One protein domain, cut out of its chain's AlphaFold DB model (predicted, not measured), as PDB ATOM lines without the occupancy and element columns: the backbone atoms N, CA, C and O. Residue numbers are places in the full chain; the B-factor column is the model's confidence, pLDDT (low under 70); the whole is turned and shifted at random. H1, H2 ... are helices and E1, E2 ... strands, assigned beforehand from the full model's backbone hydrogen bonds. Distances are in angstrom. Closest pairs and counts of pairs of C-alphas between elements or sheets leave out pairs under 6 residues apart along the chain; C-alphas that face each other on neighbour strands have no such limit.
ATOM      1  N   TYR A   3     146.501 143.617 155.025       97.44
ATOM      2  CA  TYR A   3     145.793 144.743 154.423       97.44
ATOM      3  C   TYR A   3     145.484 145.753 155.533       97.44
ATOM      4  O   TYR A   3     144.783 145.421 156.486       97.44
ATOM      5  N   ASN A   4     146.048 146.963 155.438       96.25
ATOM      6  CA  ASN A   4     145.947 148.008 156.470       96.25
ATOM      7  C   ASN A   4     146.253 147.490 157.895       96.25
ATOM      8  O   ASN A   4     145.459 147.682 158.813       96.25
ATOM      9  N   ASP A   5     147.383 146.790 158.056       96.81
ATOM     10  CA  ASP A   5     147.864 146.217 159.327       96.81
ATOM     11  C   ASP A   5     146.927 145.188 159.995       96.81
ATOM     12  O   ASP A   5     147.096 144.844 161.163       96.81
ATOM     13  N   VAL A   6     145.965 144.644 159.242       98.06
ATOM     14  CA  VAL A   6     145.091 143.541 159.658       98.06
ATOM     15  C   VAL A   6     145.244 142.385 158.673       98.06
ATOM     16  O   VAL A   6     145.426 142.588 157.469       98.06
ATOM     17  N   TRP A   7     145.185 141.146 159.157       98.50
ATOM     18  CA  TRP A   7     145.295 139.984 158.286       98.50
ATOM     19  C   TRP A   7     143.932 139.572 157.728       98.50
ATOM     20  O   TRP A   7     143.008 139.232 158.466       98.50
ATOM     21  N   ALA A   8     143.824 139.564 156.402       98.50
ATOM     22  CA  ALA A   8     142.634 139.162 155.668       98.50
ATOM     23  C   ALA A   8     142.729 137.709 155.188       98.50
ATOM     24  O   ALA A   8     143.712 137.321 154.541       98.50
ATOM     25  N   ILE A   9     141.669 136.934 155.430       98.44
ATOM     26  CA  ILE A   9     141.463 135.601 154.853       98.44
ATOM     27  C   ILE A   9     140.146 135.612 154.082       98.44
ATOM     28  O   ILE A   9     139.080 135.733 154.685       98.44
ATOM     29  N   MET A  10     140.214 135.476 152.759       98.56
ATOM     30  CA  MET A  10     139.025 135.350 151.919       98.56
ATOM     31  C   MET A  10     138.695 133.880 151.680       98.56
ATOM     32  O   MET A  10     139.522 133.123 151.176       98.56
ATOM     33  N   TYR A  11     137.462 133.506 151.993       98.50
ATOM     34  CA  TYR A  11     136.860 132.234 151.623       98.50
ATOM     35  C   TYR A  11     135.883 132.469 150.477       98.50
ATOM     36  O   TYR A  11     135.160 133.465 150.484       98.50
ATOM     37  N   ALA A  12     135.860 131.561 149.504       98.12
ATOM     38  CA  ALA A  12     134.999 131.655 148.335       98.12
ATOM     39  C   ALA A  12     134.334 130.309 148.034       98.12
ATOM     40  O   ALA A  12     134.972 129.260 148.118       98.12
ATOM     41  N   TRP A  13     133.065 130.358 147.636       98.12
ATOM     42  CA  TRP A  13     132.263 129.202 147.250       98.12
ATOM     43  C   TRP A  13     131.710 129.401 145.848       98.12
ATOM     44  O   TRP A  13     131.144 130.447 145.538       98.12
ATOM     45  N   TYR A  14     131.851 128.369 145.024       97.50
ATOM     46  CA  TYR A  14     131.260 128.310 143.694       97.50
ATOM     47  C   TYR A  14     129.927 127.569 143.734       97.50
ATOM     48  O   TYR A  14     129.832 126.482 144.310       97.50
ATOM     49  N   PHE A  15     128.934 128.104 143.028       96.50
ATOM     50  CA  PHE A  15     127.666 127.426 142.798       96.50
ATOM     51  C   PHE A  15     127.406 127.264 141.293       96.50
ATOM     52  O   PHE A  15     127.542 128.222 140.527       96.50
ATOM     53  N   PRO A  16     126.944 126.084 140.833       96.06
ATOM     54  CA  PRO A  16     126.635 125.841 139.421       96.06
ATOM     55  C   PRO A  16     125.401 126.578 138.881       96.06
ATOM     56  O   PRO A  16     124.911 126.209 137.813       96.06
ATOM     57  N   LYS A  17     124.813 127.502 139.653       94.56
ATOM     58  CA  LYS A  17     123.610 128.257 139.296       94.56
ATOM     59  C   LYS A  17     123.422 129.445 140.233       94.56
ATOM     60  O   LYS A  17     123.543 129.268 141.439       94.56
ATOM     61  N   GLY A  18     123.037 130.593 139.678       93.25
ATOM     62  CA  GLY A  18     122.634 131.769 140.450       93.25
ATOM     63  C   GLY A  18     121.141 132.073 140.337       93.25
ATOM     64  O   GLY A  18     120.455 131.613 139.411       93.25
ATOM     65  N   PHE A  19     120.637 132.847 141.295       93.62
ATOM     66  CA  PHE A  19     119.207 133.101 141.480       93.62
ATOM     67  C   PHE A  19     118.883 134.602 141.521       93.62
ATOM     68  O   PHE A  19     119.761 135.459 141.551       93.62
ATOM     69  N   PHE A  20     117.603 134.937 141.425       92.12
ATOM     70  CA  PHE A  20     117.056 136.253 141.726       92.12
ATOM     71  C   PHE A  20     115.662 136.037 142.311       92.12
ATOM     72  O   PHE A  20     114.814 135.442 141.644       92.12
ATOM     73  N   ILE A  21     115.444 136.451 143.562       91.19
ATOM     74  CA  ILE A  21     114.184 136.217 144.297       91.19
ATOM     75  C   ILE A  21     113.794 134.723 144.269       91.19
ATOM     76  O   ILE A  21     112.700 134.336 143.861       91.19
ATOM     77  N   GLY A  22     114.746 133.835 144.580       89.94
ATOM     78  CA  GLY A  22     114.533 132.381 144.583       89.94
ATOM     79  C   GLY A  22     114.367 131.730 143.204       89.94
ATOM     80  O   GLY A  22     114.325 130.502 143.110       89.94
ATOM     81  N   VAL A  23     114.320 132.507 142.118       91.75
ATOM     82  CA  VAL A  23     114.178 131.990 140.754       91.75
ATOM     83  C   VAL A  23     115.533 131.925 140.068       91.75
ATOM     84  O   VAL A  23     116.312 132.871 140.071       91.75
ATOM     85  N   ALA A  24     115.806 130.787 139.442       93.56
ATOM     86  CA  ALA A  24     116.952 130.578 138.570       93.56
ATOM     87  C   ALA A  24     117.131 131.710 137.540       93.56
ATOM     88  O   ALA A  24     116.281 131.870 136.669       93.56
ATOM     89  N   SER A  25     118.250 132.438 137.591       93.25
ATOM     90  CA  SER A  25     118.466 133.632 136.756       93.25
ATOM     91  C   SER A  25     119.762 133.603 135.938       93.25
ATOM     92  O   SER A  25     119.886 134.331 134.950       93.25
ATOM     93  N   ARG A  26     120.735 132.762 136.317       93.31
ATOM     94  CA  ARG A  26     122.030 132.635 135.628       93.31
ATOM     95  C   ARG A  26     122.693 131.276 135.861       93.31
ATOM     96  O   ARG A  26     122.308 130.527 136.757       93.31
ATOM     97  N   ARG A  27     123.700 130.968 135.038       95.38
ATOM     98  CA  ARG A  27     124.425 129.688 135.061       95.38
ATOM     99  C   ARG A  27     125.419 129.562 136.209       95.38
ATOM    100  O   ARG A  27     125.644 128.454 136.641       95.38
ATOM    101  N   PHE A  28     126.028 130.634 136.684       96.12
ATOM    102  CA  PHE A  28     127.108 130.543 137.666       96.12
ATOM    103  C   PHE A  28     126.812 131.452 138.846       96.12
ATOM    104  O   PHE A  28     126.085 132.434 138.687       96.12
ATOM    105  N   ASP A  29     127.372 131.118 140.001       96.31
ATOM    106  CA  ASP A  29     127.397 132.001 141.156       96.31
ATOM    107  C   ASP A  29     128.693 131.851 141.945       96.31
ATOM    108  O   ASP A  29     129.296 130.773 141.967       96.31
ATOM    109  N   TRP A  30     129.073 132.934 142.611       97.50
ATOM    110  CA  TRP A  30     130.173 132.973 143.561       97.50
ATOM    111  C   TRP A  30     129.719 133.726 144.805       97.50
ATOM    112  O   TRP A  30     129.177 134.821 144.702       97.50
ATOM    113  N   ALA A  31     129.980 133.153 145.976       97.00
ATOM    114  CA  ALA A  31     129.840 133.845 147.253       97.00
ATOM    115  C   ALA A  31     131.195 133.891 147.951       97.00
ATOM    116  O   ALA A  31     132.016 132.985 147.781       97.00
ATOM    117  N   SER A  32     131.424 134.912 148.768       98.06
ATOM    118  CA  SER A  32     132.660 135.037 149.533       98.06
ATOM    119  C   SER A  32     132.464 135.685 150.891       98.06
ATOM    120  O   SER A  32     131.575 136.506 151.114       98.06
ATOM    121  N   ALA A  33     133.348 135.321 151.812       98.50
ATOM    122  CA  ALA A  33     133.487 135.955 153.109       98.50
ATOM    123  C   ALA A  33     134.946 136.351 153.328       98.50
ATOM    124  O   ALA A  33     135.849 135.620 152.929       98.50
ATOM    125  N   VAL A  34     135.174 137.478 153.994       98.69
ATOM    126  CA  VAL A  34     136.495 137.883 154.470       98.69
ATOM    127  C   VAL A  34     136.485 137.867 155.991       98.69
ATOM    128  O   VAL A  34     135.706 138.577 156.630       98.69
ATOM    129  N   VAL A  35     137.345 137.028 156.563       98.50
ATOM    130  CA  VAL A  35     137.618 136.976 157.999       98.50
ATOM    131  C   VAL A  35     138.849 137.832 158.263       98.50
ATOM    132  O   VAL A  35     139.919 137.574 157.707       98.50
ATOM    133  N   TRP A  36     138.684 138.851 159.099       98.62
ATOM    134  CA  TRP A  36     139.742 139.779 159.481       98.62
ATOM    135  C   TRP A  36     140.264 139.385 160.855       98.62
ATOM    136  O   TRP A  36     139.500 139.407 161.821       98.62
ATOM    137  N   ILE A  37     141.539 139.016 160.948       98.44
ATOM    138  CA  ILE A  37     142.189 138.617 162.203       98.44
ATOM    139  C   ILE A  37     143.353 139.551 162.534       98.44
ATOM    140  O   ILE A  37     143.891 140.219 161.653       98.44
ATOM    141  N   ASP A  38     143.745 139.588 163.804       97.25
ATOM    142  CA  ASP A  38     144.862 140.406 164.277       97.25
ATOM    143  C   ASP A  38     146.214 139.965 163.705       97.25
ATOM    144  O   ASP A  38     146.883 140.751 163.040       97.25
ATOM    145  N   ASN A  39     146.621 138.719 163.940       96.88
ATOM    146  CA  ASN A  39     147.894 138.196 163.466       96.88
ATOM    147  C   ASN A  39     147.818 136.672 163.261       96.88
ATOM    148  O   ASN A  39     147.547 135.944 164.219       96.88
ATOM    149  N   PRO A  40     148.087 136.161 162.044       96.88
ATOM    150  CA  PRO A  40     148.053 134.727 161.760       96.88
ATOM    151  C   PRO A  40     149.133 133.922 162.502       96.88
ATOM    152  O   PRO A  40     148.974 132.713 162.639       96.88
ATOM    153  N   ASP A  41     150.199 134.561 162.989       97.19
ATOM    154  CA  ASP A  41     151.307 133.894 163.687       97.19
ATOM    155  C   ASP A  41     150.982 133.574 165.156       97.19
ATOM    156  O   ASP A  41     151.738 132.877 165.839       97.19
ATOM    157  N   PHE A  42     149.864 134.083 165.683       96.06
ATOM    158  CA  PHE A  42     149.421 133.755 167.033       96.06
ATOM    159  C   PHE A  42     148.866 132.332 167.105       96.06
ATOM    160  O   PHE A  42     148.187 131.855 166.203       96.06
ATOM    161  N   ALA A  43     149.086 131.661 168.241       93.25
ATOM    162  CA  ALA A  43     148.534 130.325 168.484       93.25
ATOM    163  C   ALA A  43     146.994 130.308 168.462       93.25
ATOM    164  O   ALA A  43     146.373 129.281 168.196       93.25
ATOM    165  N   THR A  44     146.367 131.442 168.773       92.44
ATOM    166  CA  THR A  44     144.919 131.634 168.666       92.44
ATOM    167  C   THR A  44     144.661 133.068 168.210       92.44
ATOM    168  O   THR A  44     144.509 133.950 169.058       92.44
ATOM    169  N   PRO A  45     144.674 133.325 166.890       96.19
ATOM    170  CA  PRO A  45     144.392 134.647 166.351       96.19
ATOM    171  C   PRO A  45     142.986 135.101 166.734       96.19
ATOM    172  O   PRO A  45     142.045 134.300 166.760       96.19
ATOM    173  N   LYS A  46     142.826 136.390 167.014       96.25
ATOM    174  CA  LYS A  46     141.530 136.981 167.333       96.25
ATOM    175  C   LYS A  46     140.835 137.418 166.051       96.25
ATOM    176  O   LYS A  46     141.374 138.226 165.299       96.25
ATOM    177  N   ILE A  47     139.598 136.966 165.850       98.06
ATOM    178  CA  ILE A  47     138.718 137.523 164.816       98.06
ATOM    179  C   ILE A  47     138.322 138.943 165.236       98.06
ATOM    180  O   ILE A  47     137.702 139.154 166.278       98.06
ATOM    181  N   LEU A  48     138.707 139.920 164.421       97.94
ATOM    182  CA  LEU A  48     138.410 141.335 164.613       97.94
ATOM    183  C   LEU A  48     137.135 141.742 163.872       97.94
ATOM    184  O   LEU A  48     136.305 142.461 164.418       97.94
ATOM    185  N   GLY A  49     136.961 141.251 162.645       98.31
ATOM    186  CA  GLY A  49     135.838 141.608 161.790       98.31
ATOM    187  C   GLY A  49     135.438 140.480 160.851       98.31
ATOM    188  O   GLY A  49     136.217 139.566 160.571       98.31
ATOM    189  N   LEU A  50     134.205 140.555 160.363       98.50
ATOM    190  CA  LEU A  50     133.644 139.598 159.420       98.50
ATOM    191  C   LEU A  50     132.868 140.348 158.345       98.50
ATOM    192  O   LEU A  50     132.014 141.177 158.662       98.50
ATOM    193  N   SER A  51     133.163 140.036 157.089       98.62
ATOM    194  CA  SER A  51     132.516 140.646 155.930       98.62
ATOM    195  C   SER A  51     132.005 139.561 154.998       98.62
ATOM    196  O   SER A  51     132.723 138.599 154.738       98.62
ATOM    197  N   THR A  52     130.786 139.695 154.485       98.31
ATOM    198  CA  THR A  52     130.150 138.688 153.622       98.31
ATOM    199  C   THR A  52     129.564 139.325 152.369       98.31
ATOM    200  O   THR A  52     129.069 140.453 152.408       98.31
ATOM    201  N   SER A  53     129.649 138.622 151.241       97.19
ATOM    202  CA  SER A  53     129.140 139.097 149.955       97.19
ATOM    203  C   SER A  53     127.611 139.181 149.962       97.19
ATOM    204  O   SER A  53     126.940 138.189 150.255       97.19
ATOM    205  N   THR A  54     127.053 140.333 149.594       93.94
ATOM    206  CA  THR A  54     125.598 140.544 149.435       93.94
ATOM    207  C   THR A  54     125.154 140.584 147.973       93.94
ATOM    208  O   THR A  54     123.960 140.559 147.683       93.94
ATOM    209  N   SER A  55     126.113 140.653 147.056       91.50
ATOM    210  CA  SER A  55     125.927 140.580 145.610       91.50
ATOM    211  C   SER A  55     127.220 140.054 144.977       91.50
ATOM    212  O   SER A  55     128.180 139.726 145.678       91.50
ATOM    213  N   ASP A  56     127.283 140.038 143.645       90.25
ATOM    214  CA  ASP A  56     128.526 139.764 142.913       90.25
ATOM    215  C   ASP A  56     129.684 140.691 143.302       90.25
ATOM    216  O   ASP A  56     130.848 140.357 143.066       90.25
ATOM    217  N   ASP A  57     129.388 141.884 143.824       91.19
ATOM    218  CA  ASP A  57     130.370 142.952 143.957       91.19
ATOM    219  C   ASP A  57     130.273 143.809 145.221       91.19
ATOM    220  O   ASP A  57     131.129 144.669 145.429       91.19
ATOM    221  N   ASP A  58     129.306 143.527 146.089       94.75
ATOM    222  CA  ASP A  58     129.080 144.245 147.338       94.75
ATOM    223  C   ASP A  58     129.285 143.339 148.550       94.75
ATOM    224  O   ASP A  58     129.085 142.123 148.497       94.75
ATOM    225  N   TYR A  59     129.663 143.964 149.662       97.62
ATOM    226  CA  TYR A  59     129.830 143.311 150.952       97.62
ATOM    227  C   TYR A  59     129.016 144.029 152.017       97.62
ATOM    228  O   TYR A  59     128.946 145.258 152.051       97.62
ATOM    229  N   GLN A  60     128.474 143.251 152.945       97.31
ATOM    230  CA  GLN A  60     128.158 143.742 154.277       97.31
ATOM    231  C   GLN A  60     129.330 143.454 155.213       97.31
ATOM    232  O   GLN A  60     130.037 142.460 155.042       97.31
ATOM    233  N   THR A  61     129.537 144.321 156.202       98.31
ATOM    234  CA  THR A  61     130.704 144.266 157.086       98.31
ATOM    235  C   THR A  61     130.303 144.448 158.551       98.31
ATOM    236  O   THR A  61     129.355 145.174 158.876       98.31
ATOM    237  N   LYS A  62     131.008 143.764 159.460       98.00
ATOM    238  CA  LYS A  62     130.850 143.905 160.915       98.00
ATOM    239  C   LYS A  62     132.196 143.934 161.622       98.00
ATOM    240  O   LYS A  62     133.045 143.072 161.406       98.00
ATOM    241  N   ASN A  63     132.332 144.908 162.513       96.94
ATOM    242  CA  ASN A  63     133.450 145.076 163.423       96.94
ATOM    243  C   ASN A  63     132.941 145.717 164.737       96.94
ATOM    244  O   ASN A  63     132.411 146.831 164.687       96.94
ATOM    245  N   PRO A  64     133.029 145.025 165.888       96.94
ATOM    246  CA  PRO A  64     133.562 143.672 166.027       96.94
ATOM    247  C   PRO A  64     132.723 142.644 165.253       96.94
ATOM    248  O   PRO A  64     131.540 142.867 164.976       96.94
ATOM    249  N   ALA A  65     133.341 141.523 164.881       97.00
ATOM    250  CA  ALA A  65     132.600 140.383 164.350       97.00
ATOM    251  C   ALA A  65     131.505 139.949 165.355       97.00
ATOM    252  O   ALA A  65     131.764 139.953 166.559       97.00
ATOM    253  N   PRO A  66     130.282 139.594 164.913       96.88
ATOM    254  CA  PRO A  66     129.206 139.250 165.839       96.88
ATOM    255  C   PRO A  66     129.508 137.950 166.594       96.88
ATOM    256  O   PRO A  66     129.717 136.916 165.965       96.88
ATOM    257  N   ASP A  67     129.442 137.973 167.928       96.50
ATOM    258  CA  ASP A  67     129.758 136.803 168.768       96.50
ATOM    259  C   ASP A  67     128.918 135.567 168.414       96.50
ATOM    260  O   ASP A  67     129.424 134.448 168.386       96.50
ATOM    261  N   PHE A  68     127.633 135.758 168.086       96.75
ATOM    262  CA  PHE A  68     126.742 134.655 167.701       96.75
ATOM    263  C   PHE A  68     127.165 133.960 166.401       96.75
ATOM    264  O   PHE A  68     126.725 132.842 166.146       96.75
ATOM    265  N   ALA A  69     127.986 134.626 165.587       97.31
ATOM    266  CA  ALA A  69     128.498 134.124 164.324       97.31
ATOM    267  C   ALA A  69     129.896 133.508 164.458       97.31
ATOM    268  O   ALA A  69     130.514 133.198 163.443       97.31
ATOM    269  N   ILE A  70     130.407 133.327 165.681       96.62
ATOM    270  CA  ILE A  70     131.712 132.719 165.940       96.62
ATOM    271  C   ILE A  70     131.538 131.491 166.838       96.62
ATOM    272  O   ILE A  70     131.255 131.581 168.031       96.62
ATOM    273  N   LEU A  71     131.780 130.313 166.270       95.00
ATOM    274  CA  LEU A  71     131.828 129.046 166.983       95.00
ATOM    275  C   LEU A  71     133.243 128.792 167.520       95.00
ATOM    276  O   LEU A  71     134.224 128.801 166.774       95.00
ATOM    277  N   GLY A  72     133.353 128.551 168.830       91.44
ATOM    278  CA  GLY A  72     134.625 128.184 169.470       91.44
ATOM    279  C   GLY A  72     135.725 129.248 169.352       91.44
ATOM    280  O   GLY A  72     136.903 128.906 169.375       91.44
ATOM    281  N   GLY A  73     135.353 130.519 169.160       90.94
ATOM    282  CA  GLY A  73     136.282 131.651 169.038       90.94
ATOM    283  C   GLY A  73     137.064 131.736 167.720       90.94
ATOM    284  O   GLY A  73     137.786 132.705 167.521       90.94
ATOM    285  N   THR A  74     136.935 130.750 166.829       91.88
ATOM    286  CA  THR A  74     137.834 130.591 165.668       91.88
ATOM    287  C   THR A  74     137.118 130.290 164.355       91.88
ATOM    288  O   THR A  74     137.673 130.550 163.293       91.88
ATOM    289  N   SER A  75     135.895 129.753 164.399       94.50
ATOM    290  CA  SER A  75     135.148 129.362 163.199       94.50
ATOM    291  C   SER A  75     133.961 130.285 162.983       94.50
ATOM    292  O   SER A  75     133.124 130.426 163.869       94.50
ATOM    293  N   THR A  76     133.860 130.899 161.807       96.62
ATOM    294  CA  THR A  76     132.715 131.748 161.471       96.62
ATOM    295  C   THR A  76     131.528 130.905 161.010       96.62
ATOM    296  O   THR A  76     131.682 129.885 160.340       96.62
ATOM    297  N   LEU A  77     130.325 131.323 161.390       97.88
ATOM    298  CA  LEU A  77     129.069 130.698 161.005       97.88
ATOM    299  C   LEU A  77     128.392 131.566 159.951       97.88
ATOM    300  O   LEU A  77     128.078 132.733 160.193       97.88
ATOM    301  N   LEU A  78     128.164 130.978 158.780       97.50
ATOM    302  CA  LEU A  78     127.644 131.665 157.605       97.50
ATOM    303  C   LEU A  78     126.372 130.978 157.109       97.50
ATOM    304  O   LEU A  78     126.208 129.763 157.240       97.50
ATOM    305  N   TYR A  79     125.472 131.763 156.535       95.50
ATOM    306  CA  TYR A  79     124.246 131.300 155.904       95.50
ATOM    307  C   TYR A  79     124.201 131.811 154.469       95.50
ATOM    308  O   TYR A  79     124.322 133.007 154.230       95.50
ATOM    309  N   HIS A  80     124.037 130.899 153.514       94.75
ATOM    310  CA  HIS A  80     123.849 131.247 152.112       94.75
ATOM    311  C   HIS A  80     122.356 131.237 151.785       94.75
ATOM    312  O   HIS A  80     121.699 130.196 151.877       94.75
ATOM    313  N   SER A  81     121.824 132.394 151.406       92.12
ATOM    314  CA  SER A  81     120.412 132.589 151.100       92.12
ATOM    315  C   SER A  81     120.217 132.826 149.612       92.12
ATOM    316  O   SER A  81     120.901 133.650 149.022       92.12
ATOM    317  N   ILE A  82     119.260 132.127 148.999       88.81
ATOM    318  CA  ILE A  82     118.900 132.311 147.579       88.81
ATOM    319  C   ILE A  82     117.533 132.979 147.388       88.81
ATOM    320  O   ILE A  82     117.147 133.278 146.257       88.81
ATOM    321  N   ASN A  83     116.773 133.165 148.471       79.38
ATOM    322  CA  ASN A  83     115.389 133.634 148.443       79.38
ATOM    323  C   ASN A  83     115.266 134.990 149.141       79.38
ATOM    324  O   ASN A  83     114.594 135.136 150.161       79.38
ATOM    325  N   GLU A  84     115.964 135.969 148.577       79.62
ATOM    326  CA  GLU A  84     115.904 137.351 149.027       79.62
ATOM    327  C   GLU A  84     114.611 138.016 148.555       79.62
ATOM    328  O   GLU A  84     114.208 137.853 147.401       79.62
ATOM    329  N   ALA A  85     113.978 138.811 149.428       75.19
ATOM    330  CA  ALA A  85     112.717 139.499 149.125       75.19
ATOM    331  C   ALA A  85     112.803 140.377 147.858       75.19
ATOM    332  O   ALA A  85     111.814 140.542 147.145       75.19
ATOM    333  N   ALA A  86     113.995 140.908 147.571       73.44
ATOM    334  CA  ALA A  86     114.353 141.555 146.317       73.44
ATOM    335  C   ALA A  86     115.882 141.525 146.141       73.44
ATOM    336  O   ALA A  86     116.566 142.451 146.572       73.44
ATOM    337  N   GLY A  87     116.440 140.470 145.535       81.38
ATOM    338  CA  GLY A  87     117.896 140.393 145.375       81.38
ATOM    339  C   GLY A  87     118.445 139.120 144.737       81.38
ATOM    340  O   GLY A  87     117.713 138.175 144.429       81.38
ATOM    341  N   GLN A  88     119.762 139.148 144.522       85.62
ATOM    342  CA  GLN A  88     120.607 137.989 144.222       85.62
ATOM    343  C   GLN A  88     120.862 137.171 145.502       85.62
ATOM    344  O   GLN A  88     120.538 137.654 146.587       85.62
ATOM    345  N   PRO A  89     121.442 135.960 145.408       89.81
ATOM    346  CA  PRO A  89     121.894 135.235 146.579       89.81
ATOM    347  C   PRO A  89     122.876 136.039 147.422       89.81
ATOM    348  O   PRO A  89     123.734 136.743 146.893       89.81
ATOM    349  N   THR A  90     122.749 135.906 148.734       93.00
ATOM    350  CA  THR A  90     123.590 136.590 149.711       93.00
ATOM    351  C   THR A  90     124.253 135.574 150.623       93.00
ATOM    352  O   THR A  90     123.756 134.467 150.858       93.00
ATOM    353  N   LEU A  91     125.397 135.971 151.161       95.56
ATOM    354  CA  LEU A  91     126.016 135.323 152.295       95.56
ATOM    355  C   LEU A  91     125.804 136.220 153.516       95.56
ATOM    356  O   LEU A  91     126.082 137.422 153.479       95.56
ATOM    357  N   ASP A  92     125.306 135.643 154.599       94.94
ATOM    358  CA  ASP A  92     124.998 136.354 155.835       94.94
ATOM    359  C   ASP A  92     125.611 135.649 157.046       94.94
ATOM    360  O   ASP A  92     126.012 134.484 156.983       94.94
ATOM    361  N   TYR A  93     125.691 136.362 158.162       96.06
ATOM    362  CA  TYR A  93     126.090 135.800 159.444       96.06
ATOM    363  C   TYR A  93     125.010 134.839 159.947       96.06
ATOM    364  O   TYR A  93     123.813 135.069 159.780       96.06
ATOM    365  N   SER A  94     125.415 133.770 160.622       96.56
ATOM    366  CA  SER A  94     124.493 132.752 161.121       96.56
ATOM    367  C   SER A  94     124.722 132.483 162.600       96.56
ATOM    368  O   SER A  94     125.849 132.498 163.067       96.56
ATOM    369  N   SER A  95     123.656 132.177 163.338       95.62
ATOM    370  CA  SER A  95     123.744 131.564 164.674       95.62
ATOM    371  C   SER A  95     123.604 130.038 164.635       95.62
ATOM    372  O   SER A  95     123.640 129.373 165.670       95.62
ATOM    373  N   ARG A  96     123.404 129.468 163.441       95.69
ATOM    374  CA  ARG A  96     123.259 128.029 163.212       95.69
ATOM    375  C   ARG A  96     124.575 127.453 162.719       95.69
ATOM    376  O   ARG A  96     125.203 128.018 161.826       95.69
ATOM    377  N   THR A  97     124.944 126.300 163.263       94.75
ATOM    378  CA  THR A  97     126.075 125.509 162.772       94.75
ATOM    379  C   THR A  97     125.814 125.029 161.348       94.75
ATOM    380  O   THR A  97     124.703 124.592 161.041       94.75
ATOM    381  N   GLY A  98     126.841 125.096 160.506       92.88
ATOM    382  CA  GLY A  98     126.848 124.523 159.162       92.88
ATOM    383  C   GLY A  98     127.899 123.425 159.028       92.88
ATOM    384  O   GLY A  98     128.387 122.894 160.027       92.88
ATOM    385  N   ASP A  99     128.265 123.134 157.785       94.31
ATOM    386  CA  ASP A  99     129.276 122.139 157.438       94.31
ATOM    387  C   ASP A  99     130.587 122.799 157.001       94.31
ATOM    388  O   ASP A  99     130.596 123.903 156.453       94.31
ATOM    389  N   PHE A 100     131.692 122.070 157.164       95.25
ATOM    390  CA  PHE A 100     132.968 122.404 156.534       95.25
ATOM    391  C   PHE A 100     133.063 121.781 155.139       95.25
ATOM    392  O   PHE A 100     132.531 120.700 154.884       95.25
ATOM    393  N   GLN A 101     133.789 122.440 154.238       97.06
ATOM    394  CA  GLN A 101     134.140 121.905 152.922       97.06
ATOM    395  C   GLN A 101     135.655 121.661 152.855       97.06
ATOM    396  O   GLN A 101     136.409 122.357 153.539       97.06
ATOM    397  N   PRO A 102     136.130 120.703 152.036       98.19
ATOM    398  CA  PRO A 102     137.554 120.572 151.753       98.19
ATOM    399  C   PRO A 102     138.116 121.887 151.200       98.19
ATOM    400  O   PRO A 102     137.648 122.387 150.177       98.19
ATOM    401  N   LEU A 103     139.107 122.446 151.891       98.06
ATOM    402  CA  LEU A 103     139.735 123.709 151.524       98.06
ATOM    403  C   LEU A 103     140.909 123.468 150.567       98.06
ATOM    404  O   LEU A 103     141.751 122.606 150.812       98.06
ATOM    405  N   ILE A 104     140.986 124.289 149.521       98.31
ATOM    406  CA  ILE A 104     142.167 124.464 148.675       98.31
ATOM    407  C   ILE A 104     142.492 125.959 148.642       98.31
ATOM    408  O   ILE A 104     141.627 126.779 148.333       98.31
ATOM    409  N   MET A 105     143.712 126.331 149.022       98.12
ATOM    410  CA  MET A 105     144.157 127.729 148.999       98.12
ATOM    411  C   MET A 105     144.559 128.147 147.582       98.12
ATOM    412  O   MET A 105     144.965 127.305 146.779       98.12
ATOM    413  N   TRP A 106     144.497 129.448 147.282       97.94
ATOM    414  CA  TRP A 106     144.896 129.978 145.973       97.94
ATOM    415  C   TRP A 106     146.328 129.564 145.607       97.94
ATOM    416  O   TRP A 106     146.586 129.105 144.499       97.94
ATOM    417  N   GLU A 107     147.240 129.618 146.573       96.44
ATOM    418  CA  GLU A 107     148.651 129.258 146.433       96.44
ATOM    419  C   GLU A 107     148.885 127.746 146.297       96.44
ATOM    420  O   GLU A 107     149.965 127.325 145.887       96.44
ATOM    421  N   GLN A 108     147.889 126.921 146.634       98.38
ATOM    422  CA  GLN A 108     147.940 125.462 146.484       98.38
ATOM    423  C   GLN A 108     147.397 124.988 145.127       98.38
ATOM    424  O   GLN A 108     147.568 123.820 144.771       98.38
ATOM    425  N   LEU A 109     146.726 125.861 144.371       98.25
ATOM    426  CA  LEU A 109     146.217 125.534 143.044       98.25
ATOM    427  C   LEU A 109     147.358 125.385 142.033       98.25
ATOM    428  O   LEU A 109     148.374 126.078 142.084       98.25
ATOM    429  N   THR A 110     147.147 124.519 141.043       98.69
ATOM    430  CA  THR A 110     148.039 124.447 139.884       98.69
ATOM    431  C   THR A 110     147.974 125.741 139.074       98.69
ATOM    432  O   THR A 110     146.953 126.435 139.059       98.69
ATOM    433  N   ASP A 111     149.034 126.040 138.325       98.50
ATOM    434  CA  ASP A 111     149.061 127.198 137.423       98.50
ATOM    435  C   ASP A 111     147.910 127.163 136.411       98.50
ATOM    436  O   ASP A 111     147.293 128.188 136.136       98.50
ATOM    437  N   ALA A 112     147.560 125.972 135.917       98.69
ATOM    438  CA  ALA A 112     146.431 125.787 135.010       98.69
ATOM    439  C   ALA A 112     145.086 126.148 135.665       98.69
ATOM    440  O   ALA A 112     144.244 126.777 135.027       98.69
ATOM    441  N   ALA A 113     144.881 125.785 136.936       98.62
ATOM    442  CA  ALA A 113     143.662 126.129 137.664       98.62
ATOM    443  C   ALA A 113     143.576 127.637 137.951       98.62
ATOM    444  O   ALA A 113     142.525 128.236 137.727       98.62
ATOM    445  N   ARG A 114     144.684 128.267 138.369       98.62
ATOM    446  CA  ARG A 114     144.745 129.728 138.557       98.62
ATOM    447  C   ARG A 114     144.491 130.474 137.250       98.62
ATOM    448  O   ARG A 114     143.655 131.372 137.212       98.62
ATOM    449  N   LEU A 115     145.122 130.047 136.153       98.56
ATOM    450  CA  LEU A 115     144.885 130.611 134.823       98.56
ATOM    451  C   LEU A 115     143.411 130.499 134.416       98.56
ATOM    452  O   LEU A 115     142.837 131.476 133.938       98.56
ATOM    453  N   ALA A 116     142.784 129.340 134.634       98.50
ATOM    454  CA  ALA A 116     141.371 129.146 134.324       98.50
ATOM    455  C   ALA A 116     140.477 130.094 135.140       98.50
ATOM    456  O   ALA A 116     139.595 130.731 134.570       98.50
ATOM    457  N   LEU A 117     140.724 130.249 136.441       98.44
ATOM    458  CA  LEU A 117     139.956 131.153 137.308       98.44
ATOM    459  C   LEU A 117     140.181 132.641 136.990       98.44
ATOM    460  O   LEU A 117     139.287 133.458 137.202       98.44
ATOM    461  N   ASN A 118     141.343 132.992 136.442       98.56
ATOM    462  CA  ASN A 118     141.649 134.352 136.002       98.56
ATOM    463  C   ASN A 118     141.015 134.715 134.650       98.56
ATOM    464  O   ASN A 118     140.779 135.891 134.393       98.56
ATOM    465  N   THR A 119     140.773 133.737 133.771       98.06
ATOM    466  CA  THR A 119     140.451 134.006 132.352       98.06
ATOM    467  C   THR A 119     139.085 133.497 131.902       98.06
ATOM    468  O   THR A 119     138.581 133.942 130.872       98.06
ATOM    469  N   THR A 120     138.474 132.573 132.645       98.06
ATOM    470  CA  THR A 120     137.168 132.008 132.289       98.06
ATOM    471  C   THR A 120     136.066 133.042 132.484       98.06
ATOM    472  O   THR A 120     135.952 133.656 133.544       98.06
ATOM    473  N   ASP A 121     135.203 133.180 131.480       96.81
ATOM    474  CA  ASP A 121     133.997 133.995 131.577       96.81
ATOM    475  C   ASP A 121     132.899 133.247 132.354       96.81
ATOM    476  O   ASP A 121     132.222 132.353 131.837       96.81
ATOM    477  N   PHE A 122     132.719 133.627 133.620       96.38
ATOM    478  CA  PHE A 122     131.618 133.172 134.475       96.38
ATOM    479  C   PHE A 122     130.360 134.059 134.332       96.38
ATOM    480  O   PHE A 122     129.440 134.024 135.158       96.38
ATOM    481  N   GLY A 123     130.278 134.852 133.263       94.00
ATOM    482  CA  GLY A 123     129.220 135.813 133.014       94.00
ATOM    483  C   GLY A 123     129.196 136.882 134.099       94.00
ATOM    484  O   GLY A 123     130.183 137.555 134.367       94.00
ATOM    485  N   ARG A 124     128.044 137.027 134.758       89.88
ATOM    486  CA  ARG A 124     127.873 137.996 135.851       89.88
ATOM    487  C   ARG A 124     128.368 137.497 137.211       89.88
ATOM    488  O   ARG A 124     128.193 138.212 138.179       89.88
ATOM    489  N   ALA A 125     128.907 136.284 137.322       94.19
ATOM    490  CA  ALA A 125     129.420 135.759 138.587       94.19
ATOM    491  C   ALA A 125     130.933 135.983 138.667       94.19
ATOM    492  O   ALA A 125     131.709 135.245 138.064       94.19
ATOM    493  N   TYR A 126     131.360 137.018 139.383       95.00
ATOM    494  CA  TYR A 126     132.772 137.394 139.435       95.00
ATOM    495  C   TYR A 126     133.545 136.531 140.434       95.00
ATOM    496  O   TYR A 126     133.168 136.440 141.597       95.00
ATOM    497  N   VAL A 127     134.652 135.928 139.986       98.00
ATOM    498  CA  VAL A 127     135.532 135.117 140.843       98.00
ATOM    499  C   VAL A 127     136.192 136.036 141.881       98.00
ATOM    500  O   VAL A 127     136.980 136.900 141.492       98.00
ATOM    501  N   PRO A 128     135.896 135.901 143.185       97.69
ATOM    502  CA  PRO A 128     136.259 136.919 144.175       97.69
ATOM    503  C   PRO A 128     137.751 136.914 144.531       97.69
ATOM    504  O   PRO A 128     138.299 137.956 144.872       97.69
ATOM    505  N   MET A 129     138.403 135.755 144.428       97.56
ATOM    506  CA  MET A 129     139.794 135.529 144.834       97.56
ATOM    507  C   MET A 129     140.787 135.477 143.666       97.56
ATOM    508  O   MET A 129     141.929 135.081 143.866       97.56
ATOM    509  N   ASN A 130     140.353 135.809 142.447       97.88
ATOM    510  CA  ASN A 130     141.258 135.848 141.300       97.88
ATOM    511  C   ASN A 130     142.154 137.102 141.348       97.88
ATOM    512  O   ASN A 130     141.866 138.050 142.083       97.88
ATOM    513  N   ASP A 131     143.212 137.131 140.538       97.81
ATOM    514  CA  ASP A 131     144.244 138.174 140.629       97.81
ATOM    515  C   ASP A 131     143.694 139.582 140.332       97.81
ATOM    516  O   ASP A 131     144.181 140.568 140.878       97.81
ATOM    517  N   ALA A 132     142.663 139.686 139.486       97.19
ATOM    518  CA  ALA A 132     142.059 140.962 139.102       97.19
ATOM    519  C   ALA A 132     141.097 141.528 140.159       97.19
ATOM    520  O   ALA A 132     140.928 142.743 140.245       97.19
ATOM    521  N   ASN A 133     140.447 140.662 140.939       97.81
ATOM    522  CA  ASN A 133     139.378 141.060 141.850       97.81
ATOM    523  C   ASN A 133     139.817 141.074 143.312       97.81
ATOM    524  O   ASN A 133     139.240 141.830 144.088       97.81
ATOM    525  N   PHE A 134     140.798 140.258 143.708       97.75
ATOM    526  CA  PHE A 134     141.085 139.987 145.117       97.75
ATOM    527  C   PHE A 134     141.279 141.259 145.954       97.75
ATOM    528  O   PHE A 134     140.583 141.448 146.951       97.75
ATOM    529  N   GLU A 135     142.151 142.171 145.522       97.31
ATOM    530  CA  GLU A 135     142.433 143.410 146.258       97.31
ATOM    531  C   GLU A 135     141.229 144.371 146.283       97.31
ATOM    532  O   GLU A 135     140.875 144.899 147.339       97.31
ATOM    533  N   GLU A 136     140.523 144.537 145.161       97.56
ATOM    534  CA  GLU A 136     139.310 145.368 145.101       97.56
ATOM    535  C   GLU A 136     138.187 144.805 145.985       97.56
ATOM    536  O   GLU A 136     137.467 145.555 146.649       97.56
ATOM    537  N   LYS A 137     138.055 143.477 146.071       97.94
ATOM    538  CA  LYS A 137     137.109 142.827 146.987       97.94
ATOM    539  C   LYS A 137     137.519 143.037 148.443       97.94
ATOM    540  O   LYS A 137     136.645 143.317 149.258       97.94
ATOM    541  N   LEU A 138     138.811 142.959 148.779       98.19
ATOM    542  CA  LEU A 138     139.294 143.267 150.132       98.19
ATOM    543  C   LEU A 138     138.995 144.714 150.528       98.19
ATOM    544  O   LEU A 138     138.528 144.955 151.639       98.19
ATOM    545  N   LYS A 139     139.178 145.661 149.605       98.19
ATOM    546  CA  LYS A 139     138.839 147.071 149.818       98.19
ATOM    547  C   LYS A 139     137.363 147.275 150.143       98.19
ATOM    548  O   LYS A 139     137.040 148.021 151.061       98.19
ATOM    549  N   LYS A 140     136.464 146.601 149.425       98.12
ATOM    550  CA  LYS A 140     135.016 146.662 149.689       98.12
ATOM    551  C   LYS A 140     134.607 145.932 150.961       98.12
ATOM    552  O   LYS A 140     133.651 146.327 151.617       98.12
ATOM    553  N   ALA A 141     135.328 144.872 151.301       98.44
ATOM    554  CA  ALA A 141     135.094 144.092 152.502       98.44
ATOM    555  C   ALA A 141     135.713 144.723 153.760       98.44
ATOM    556  O   ALA A 141     135.527 144.169 154.842       98.44
ATOM    557  N   TRP A 142     136.455 145.830 153.655       98.38
ATOM    558  CA  TRP A 142     137.161 146.447 154.778       98.38
ATOM    559  C   TRP A 142     136.181 146.984 155.847       98.38
ATOM    560  O   TRP A 142     135.344 147.829 155.524       98.38
TER     561      TRP A 142
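AT A GLANCE: This is residues 3 to 142 of the 144 residues of an uncharacterized protein of Phytophthora fragariae (UniProt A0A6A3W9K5). Picture a twisted wall of four antiparallel strands, E1, E4, E5 and E6, with the short helix H2 crossing one face and the small hairpin of E7 and E8 packing on the other face through E8. At one end, the long strands E1 and E4 turn sharply into the small hairpin of E2 and E3, while residues 94 to 110 wrap round the E1 edge to H1, which is set off from the sheet; residues 107 to 113 stick out. The printed part has 140 residues, with eight named strands and then two named helices along the chain; the large sheet has the order E1, E4, E5, E6, and E2 with E3 and E7 with E8 make two small antiparallel sheets. The class is mixed, helices and strands, with under half of the residues in named elements. The whole is compact, with a radius of gyration of the C-alphas of 15.1 A and spans of 41 by 39 by 27 A.

HOW THE PARTS SIT: Start at E1, residues 6 to 15, an edge strand, and compare it with E4, residues 29 to 37: they are antiparallel at 160 degrees, and N 11 and O 33 are within hydrogen-bond range at 2.8 A. Along the chain, between E1 and E4, come E2, residues 18 to 20, and E3, residues 23 to 26, a hairpin in which N 20 and O 23 are within hydrogen-bond range at 2.8 A. E1 runs on into E2 at 88 degrees, and E3 runs on into E4 at 88 degrees. From E4 go on to E5, residues 47 to 53, and E6, residues 59 to 62, the other edge strand; E4, E5 and E6 form a meander, each strand the antiparallel neighbour of the one before. Look there for N 34 and O 51 at 2.8 A and for N 52 and O 60 at 2.9 A. Next comes the hairpin of E7, residues 78 to 81, and E8, residues 90 to 93, with N 79 and O 92 at 2.8 A. The closest C-alphas of E5 and E8 are those of Ser 53 and Leu 91, 5.4 A apart. E4 and E7 are only just apart, at 8.1 A. H1, residues 111 to 119, is not on the large sheet and is apart from H2, residues 134 to 141. H2 is on the sheet at a height of 8.8 A, over E4, and runs across the strands at 71 degrees to E4 on the local plane. The closest C-alphas of H2 and E6 are those of Ala 141 and Tyr 59, 5.5 A apart. In H1 and H2 every O i to N i+4 pair is within hydrogen-bond range.

IN THESE COORDINATES: Find C-alpha 6 at (145.091, 143.541, 159.658); from there E1 runs 29.1 A to C-alpha 15 at (127.666, 127.426, 142.798). E2 and E3 are short; E4 then runs 26.6 A, E5 17.8 A and E6 10.0 A. E7 measures 9.8 A and E8 10.1 A. H1 is 12.1 A long, and H2 runs 10.4 A to C-alpha 141 at (135.094, 144.092, 152.502).

THE WHOLE: The two C-alphas farthest apart are those of Val 23 and Ala 43, at 44.2 A, while those of Tyr 3 and Trp 142, the first and last printed, are 8.8 A apart. The printed part has no cut. Three links are long: E6 to E7, where residues 70 to 71 pair with 75 to 76, E8 to H1, and H1 to H2. The mean pLDDT of the printed part is 95.5, and no printed residue is under 70.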